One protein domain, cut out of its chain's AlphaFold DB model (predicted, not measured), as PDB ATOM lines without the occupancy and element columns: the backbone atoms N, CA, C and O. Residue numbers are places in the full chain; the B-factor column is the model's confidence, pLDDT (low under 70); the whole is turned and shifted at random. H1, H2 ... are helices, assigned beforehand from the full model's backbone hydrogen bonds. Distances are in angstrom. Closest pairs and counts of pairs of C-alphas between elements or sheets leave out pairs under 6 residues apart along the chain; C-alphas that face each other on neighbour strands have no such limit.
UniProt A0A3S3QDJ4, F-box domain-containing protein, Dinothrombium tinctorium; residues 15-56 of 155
ATOM      1  N   LEU A  15      21.973 -45.907 -28.853       75.44
ATOM      2  CA  LEU A  15      23.134 -46.790 -28.848       75.44
ATOM      3  C   LEU A  15      24.206 -46.310 -29.831       75.44
ATOM      4  O   LEU A  15      25.396 -46.469 -29.561       75.44
ATOM      5  N   LEU A  16      23.813 -45.672 -30.940       75.00
ATOM      6  CA  LEU A  16      24.753 -45.134 -31.921       75.00
ATOM      7  C   LEU A  16      25.484 -43.900 -31.389       75.00
ATOM      8  O   LEU A  16      26.673 -43.722 -31.661       75.00
ATOM      9  N   SER A  17      24.812 -43.067 -30.596       74.12
ATOM     10  CA  SER A  17      25.439 -41.905 -29.963       74.12
ATOM     11  C   SER A  17      26.472 -42.288 -28.900       74.12
ATOM     12  O   SER A  17      27.418 -41.524 -28.691       74.12
ATOM     13  N   ASN A  18      26.369 -43.482 -28.311       80.12
ATOM     14  CA  ASN A  18      27.297 -43.983 -27.291       80.12
ATOM     15  C   ASN A  18      28.507 -44.743 -27.859       80.12
ATOM     16  O   ASN A  18      29.482 -44.979 -27.144       80.12
ATOM     17  N   LEU A  19      28.505 -45.088 -29.151       83.69
ATOM     18  CA  LEU A  19      29.631 -45.794 -29.759       83.69
ATOM     19  C   LEU A  19      30.895 -44.914 -29.835       83.69
ATOM     20  O   LEU A  19      30.824 -43.701 -30.088       83.69
ATOM     21  N   PRO A  20      32.092 -45.507 -29.672       85.12
ATOM     22  CA  PRO A  20      33.344 -44.791 -29.866       85.12
ATOM     23  C   PRO A  20      33.532 -44.413 -31.343       85.12
ATOM     24  O   PRO A  20      33.047 -45.083 -32.253       85.12
ATOM     25  N   HIS A  21      34.261 -43.320 -31.593       81.44
ATOM     26  CA  HIS A  21      34.415 -42.738 -32.934       81.44
ATOM     27  C   HIS A  21      34.882 -43.752 -33.994       81.44
ATOM     28  O   HIS A  21      34.305 -43.809 -35.075       81.44
ATOM     29  N   HIS A  22      35.865 -44.594 -33.667       80.94
ATOM     30  CA  HIS A  22      36.398 -45.600 -34.591       80.94
ATOM     31  C   HIS A  22      35.358 -46.665 -34.987       80.94
ATOM     32  O   HIS A  22      35.360 -47.130 -36.125       80.94
ATOM     33  N   ALA A  23      34.442 -47.033 -34.084       82.56
ATOM     34  CA  ALA A  23      33.378 -47.988 -34.382       82.56
ATOM     35  C   ALA A  23      32.351 -47.377 -35.344       82.56
ATOM     36  O   ALA A  23      31.951 -48.023 -36.309       82.56
ATOM     37  N   LEU A  24      31.993 -46.105 -35.133       81.31
ATOM     38  CA  LEU A  24      31.107 -45.361 -36.033       81.31
ATOM     39  C   LEU A  24      31.702 -45.196 -37.431       81.31
ATOM     40  O   LEU A  24      31.003 -45.413 -38.417       81.31
ATOM     41  N   VAL A  25      32.995 -44.871 -37.519       78.38
ATOM     42  CA  VAL A  25      33.734 -44.831 -38.791       78.38
ATOM     43  C   VAL A  25      33.641 -46.179 -39.508       78.38
ATOM     44  O   VAL A  25      33.310 -46.222 -40.690       78.38
ATOM     45  N   ASN A  26      33.875 -47.282 -38.790       77.06
ATOM     46  CA  ASN A  26      33.826 -48.622 -39.368       77.06
ATOM     47  C   ASN A  26      32.417 -48.981 -39.874       77.06
ATOM     48  O   ASN A  26      32.283 -49.494 -40.981       77.06
ATOM     49  N   ILE A  27      31.364 -48.652 -39.116       79.88
ATOM     50  CA  ILE A  27      29.968 -48.849 -39.540       79.88
ATOM     51  C   ILE A  27      29.682 -48.052 -40.812       79.88
ATOM     52  O   ILE A  27      29.270 -48.635 -41.808       79.88
ATOM     53  N   ILE A  28      29.955 -46.744 -40.802       77.44
ATOM     54  CA  ILE A  28      29.701 -45.862 -41.947       77.44
ATOM     55  C   ILE A  28      30.461 -46.344 -43.184       77.44
ATOM     56  O   ILE A  28      29.916 -46.325 -44.282       77.44
ATOM     57  N   SER A  29      31.693 -46.828 -43.014       71.69
ATOM     58  CA  SER A  29      32.511 -47.305 -44.130       71.69
ATOM     59  C   SER A  29      31.992 -48.566 -44.819       71.69
ATOM     60  O   SER A  29      32.420 -48.855 -45.933       71.69
ATOM     61  N   LYS A  30      31.099 -49.317 -44.166       73.19
ATOM     62  CA  LYS A  30      30.481 -50.537 -44.705       73.19
ATOM     63  C   LYS A  30      29.130 -50.280 -45.369       73.19
ATOM     64  O   LYS A  30      28.530 -51.207 -45.899       73.19
ATOM     65  N   VAL A  31      28.628 -49.050 -45.304       69.25
ATOM     66  CA  VAL A  31      27.359 -48.686 -45.929       69.25
ATOM     67  C   VAL A  31      27.647 -48.333 -47.378       69.25
ATOM     68  O   VAL A  31      28.221 -47.288 -47.669       69.25
ATOM     69  N   GLU A  32      27.281 -49.232 -48.283       60.94
ATOM     70  CA  GLU A  32      27.519 -49.061 -49.719       60.94
ATOM     71  C   GLU A  32      26.356 -48.330 -50.414       60.94
ATOM     72  O   GLU A  32      26.566 -47.652 -51.422       60.94
ATOM     73  N   ASP A  33      25.135 -48.401 -49.863       64.44
ATOM     74  CA  ASP A  33      23.960 -47.724 -50.422       64.44
ATOM     75  C   ASP A  33      23.872 -46.256 -49.964       64.44
ATOM     76  O   ASP A  33      23.778 -45.925 -48.777       64.44
ATOM     77  N   GLY A  34      23.819 -45.344 -50.939       61.94
ATOM     78  CA  GLY A  34      23.612 -43.916 -50.714       61.94
ATOM     79  C   GLY A  34      22.310 -43.569 -49.977       61.94
ATOM     80  O   GLY A  34      22.253 -42.522 -49.325       61.94
ATOM     81  N   LYS A  35      21.270 -44.415 -50.043       62.47
ATOM     82  CA  LYS A  35      20.024 -44.235 -49.274       62.47
ATOM     83  C   LYS A  35      20.246 -44.461 -47.782       62.47
ATOM     84  O   LYS A  35      19.861 -43.605 -46.985       62.47
ATOM     85  N   ASP A  36      20.917 -45.543 -47.414       68.81
ATOM     86  CA  ASP A  36      21.196 -45.886 -46.017       68.81
ATOM     87  C   ASP A  36      22.155 -44.881 -45.380       68.81
ATOM     88  O   ASP A  36      21.954 -44.442 -44.247       68.81
ATOM     89  N   LEU A  37      23.128 -44.395 -46.154       70.19
ATOM     90  CA  LEU A  37      23.983 -43.276 -45.764       70.19
ATOM     91  C   LEU A  37      23.198 -41.998 -45.488       70.19
ATOM     92  O   LEU A  37      23.466 -41.309 -44.502       70.19
ATOM     93  N   LYS A  38      22.222 -41.660 -46.338       68.81
ATOM     94  CA  LYS A  38      21.362 -40.497 -46.103       68.81
ATOM     95  C   LYS A  38      20.573 -40.667 -44.805       68.81
ATOM     96  O   LYS A  38      20.550 -39.733 -44.007       68.81
ATOM     97  N   SER A  39      19.981 -41.837 -44.580       73.69
ATOM     98  CA  SER A  39      19.230 -42.149 -43.360       73.69
ATOM     99  C   SER A  39      20.111 -42.055 -42.110       73.69
ATOM    100  O   SER A  39      19.752 -41.358 -41.166       73.69
ATOM    101  N   LEU A  40      21.314 -42.639 -42.130       75.25
ATOM    102  CA  LEU A  40      22.273 -42.582 -41.018       75.25
ATOM    103  C   LEU A  40      22.716 -41.156 -40.675       75.25
ATOM    104  O   LEU A  40      22.903 -40.821 -39.505       75.25
ATOM    105  N   ARG A  41      22.852 -40.285 -41.679       72.94
ATOM    106  CA  ARG A  41      23.205 -38.871 -41.467       72.94
ATOM    107  C   ARG A  41      22.078 -38.057 -40.827       72.94
ATOM    108  O   ARG A  41      22.362 -36.995 -40.275       72.94
ATOM    109  N   LEU A  42      20.830 -38.525 -40.893       78.00
ATOM    110  CA  LEU A  42      19.687 -37.887 -40.233       78.00
ATOM    111  C   LEU A  42      19.557 -38.285 -38.757       78.00
ATOM    112  O   LEU A  42      18.898 -37.571 -38.010       78.00
ATOM    113  N   VAL A  43      20.213 -39.371 -38.331       82.12
ATOM    114  CA  VAL A  43      20.136 -39.881 -36.952       82.12
ATOM    115  C   VAL A  43      20.813 -38.930 -35.963       82.12
ATOM    116  O   VAL A  43      20.244 -38.618 -34.923       82.12
ATOM    117  N   SER A  44      22.014 -38.419 -36.270       83.06
ATOM    118  CA  SER A  44      22.680 -37.455 -35.384       83.06
ATOM    119  C   SER A  44      23.685 -36.543 -36.090       83.06
ATOM    120  O   SER A  44      24.322 -36.902 -37.085       83.06
ATOM    121  N   LYS A  45      23.908 -35.351 -35.511       82.50
ATOM    122  CA  LYS A  45      24.947 -34.404 -35.967       82.50
ATOM    123  C   LYS A  45      26.345 -35.032 -35.947       82.50
ATOM    124  O   LYS A  45      27.172 -34.714 -36.801       82.50
ATOM    125  N   ARG A  46      26.605 -35.928 -34.986       83.38
ATOM    126  CA  ARG A  46      27.882 -36.634 -34.836       83.38
ATOM    127  C   ARG A  46      28.104 -37.620 -35.983       83.38
ATOM    128  O   ARG A  46      29.155 -37.566 -36.611       83.38
ATOM    129  N   LEU A  47      27.114 -38.459 -36.295       80.88
ATOM    130  CA  LEU A  47      27.178 -39.397 -37.424       80.88
ATOM    131  C   LEU A  47      27.342 -38.667 -38.753       80.88
ATOM    132  O   LEU A  47      28.174 -39.063 -39.570       80.88
ATOM    133  N   LYS A  48      26.627 -37.551 -38.929       81.75
ATOM    134  CA  LYS A  48      26.817 -36.669 -40.080       81.75
ATOM    135  C   LYS A  48      28.273 -36.213 -40.199       81.75
ATOM    136  O   LYS A  48      28.871 -36.418 -41.243       81.75
ATOM    137  N   ALA A  49      28.865 -35.650 -39.145       81.38
ATOM    138  CA  ALA A  49      30.238 -35.140 -39.200       81.38
ATOM    139  C   ALA A  49      31.288 -36.227 -39.507       81.38
ATOM    140  O   ALA A  49      32.258 -35.959 -40.213       81.38
ATOM    141  N   ILE A  50      31.099 -37.443 -38.987       80.75
ATOM    142  CA  ILE A  50      31.991 -38.581 -39.257       80.75
ATOM    143  C   ILE A  50      31.843 -39.037 -40.710       80.75
ATOM    144  O   ILE A  50      32.840 -39.170 -41.415       80.75
ATOM    145  N   SER A  51      30.602 -39.212 -41.170       76.81
ATOM    146  CA  SER A  51      30.310 -39.570 -42.558       76.81
ATOM    147  C   SER A  51      30.885 -38.548 -43.531       76.81
ATOM    148  O   SER A  51      31.551 -38.938 -44.484       76.81
ATOM    149  N   ASP A  52      30.714 -37.253 -43.252       75.31
ATOM    150  CA  ASP A  52      31.246 -36.162 -44.071       75.31
ATOM    151  C   ASP A  52      32.778 -36.267 -44.238       75.31
ATOM    152  O   ASP A  52      33.286 -36.025 -45.327       75.31
ATOM    153  N   ARG A  53      33.524 -36.671 -43.199       76.44
ATOM    154  CA  ARG A  53      34.990 -36.815 -43.277       76.44
ATOM    155  C   ARG A  53      35.426 -38.068 -44.026       76.44
ATOM    156  O   ARG A  53      36.251 -37.979 -44.927       76.44
ATOM    157  N   GLU A  54      34.866 -39.221 -43.677       73.50
ATOM    158  CA  GLU A  54      35.301 -40.508 -44.235       73.50
ATOM    159  C   GLU A  54      34.954 -40.653 -45.718       73.50
ATOM    160  O   GLU A  54      35.698 -41.251 -46.495       73.50
ATOM    161  N   MET A  55      33.816 -40.097 -46.126       67.25
ATOM    162  CA  MET A  55      33.263 -40.319 -47.459       67.25
ATOM    163  C   MET A  55      33.860 -39.394 -48.515       67.25
ATOM    164  O   MET A  55      34.048 -39.817 -49.658       67.25
ATOM    165  N   VAL A  56      34.220 -38.165 -48.131       66.50
ATOM    166  CA  VAL A  56      34.886 -37.199 -49.021       66.50
ATOM    167  C   VAL A  56      36.222 -37.737 -49.528       66.50
ATOM    168  O   VAL A  56      36.616 -37.425 -50.647       66.50
TER     169      VAL A  56
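Overview. This is residues 15 to 56 of the 155 residues of the protein "F-box domain-containing protein" of Dinothrombium tinctorium (UniProt A0A3S3QDJ4). Three helices, H2, H3 and H4, make a small cluster with their centres at the corners of a triangle; H4 packs across H2 at a steep angle and meets H3 at the corner by their link. H1, a short helix of four residues, lies near the end of the cluster where H2 and H4 begin. The printed part has 42 residues, with four named helices in the order H1, H2, H3, H4 and no named strand, and its class is all helix. It is compact, with a radius of gyration of the C-alphas of 9.1 A, and its rounded outline spans 24 by 17 by 15 A.

Arrangement. H1, residues 15 to 18, is close to but not clearly touching H2, residues 21 to 29; their closest C-alphas, those of Leu 16 and Leu 24, are 7.6 A apart. H1 is also close to but not clearly touching H4, residues 45 to 56, where the closest C-alphas, those of Ser 17 and Arg 46, are 7.6 A apart. H1 and H3, residues 34 to 43, are apart. H2 and H3 are close but not clearly touching, with the closest C-alphas, those of Ile 28 and Leu 37, 7.3 A apart. They run opposite ways at a shallow tilt of 30 degrees. H2 and H4 touch, the closest C-alphas being those of Ile 28 and Ser 51, 6.4 A apart. They run the same way at a steep tilt of 57 degrees. H3 and H4 touch only at the corner by their link, H4 with residues 47 to 51 alone; the closest C-alphas, those of Arg 41 and Lys 48, are 4.5 A apart. They run opposite ways at a shallow tilt of 31 degrees. In H2 and H3 every O i to N i+4 pair is within hydrogen-bond range, in H4 7 of 8 are, and H1 is too short for such a pair.

Along the chain. H1 begins at C-alpha 15, at (23.134, -46.790, -28.848). H2 runs from His 21 to Ser 29, 12.2 A from first to last C-alpha. H3 runs from Gly 34, with its C-alpha at (23.612, -43.916, -50.714), to Val 43, 14.8 A. H4, the longest helix with 12 residues, runs 16.6 A from Lys 45 to Val 56, whose C-alpha is at (34.886, -37.199, -49.021).

Size, cuts and confidence. The C-alphas of Leu 15 and Val 56 are the two farthest apart, at 25.2 A. The printed part has no cut. The links H1 to H2, H2 to H3 and H3 to H4 are tight. The mean pLDDT of the printed part is 75.6, and residues 31 to 36, residue 38 and residues 55 to 56 are under 70.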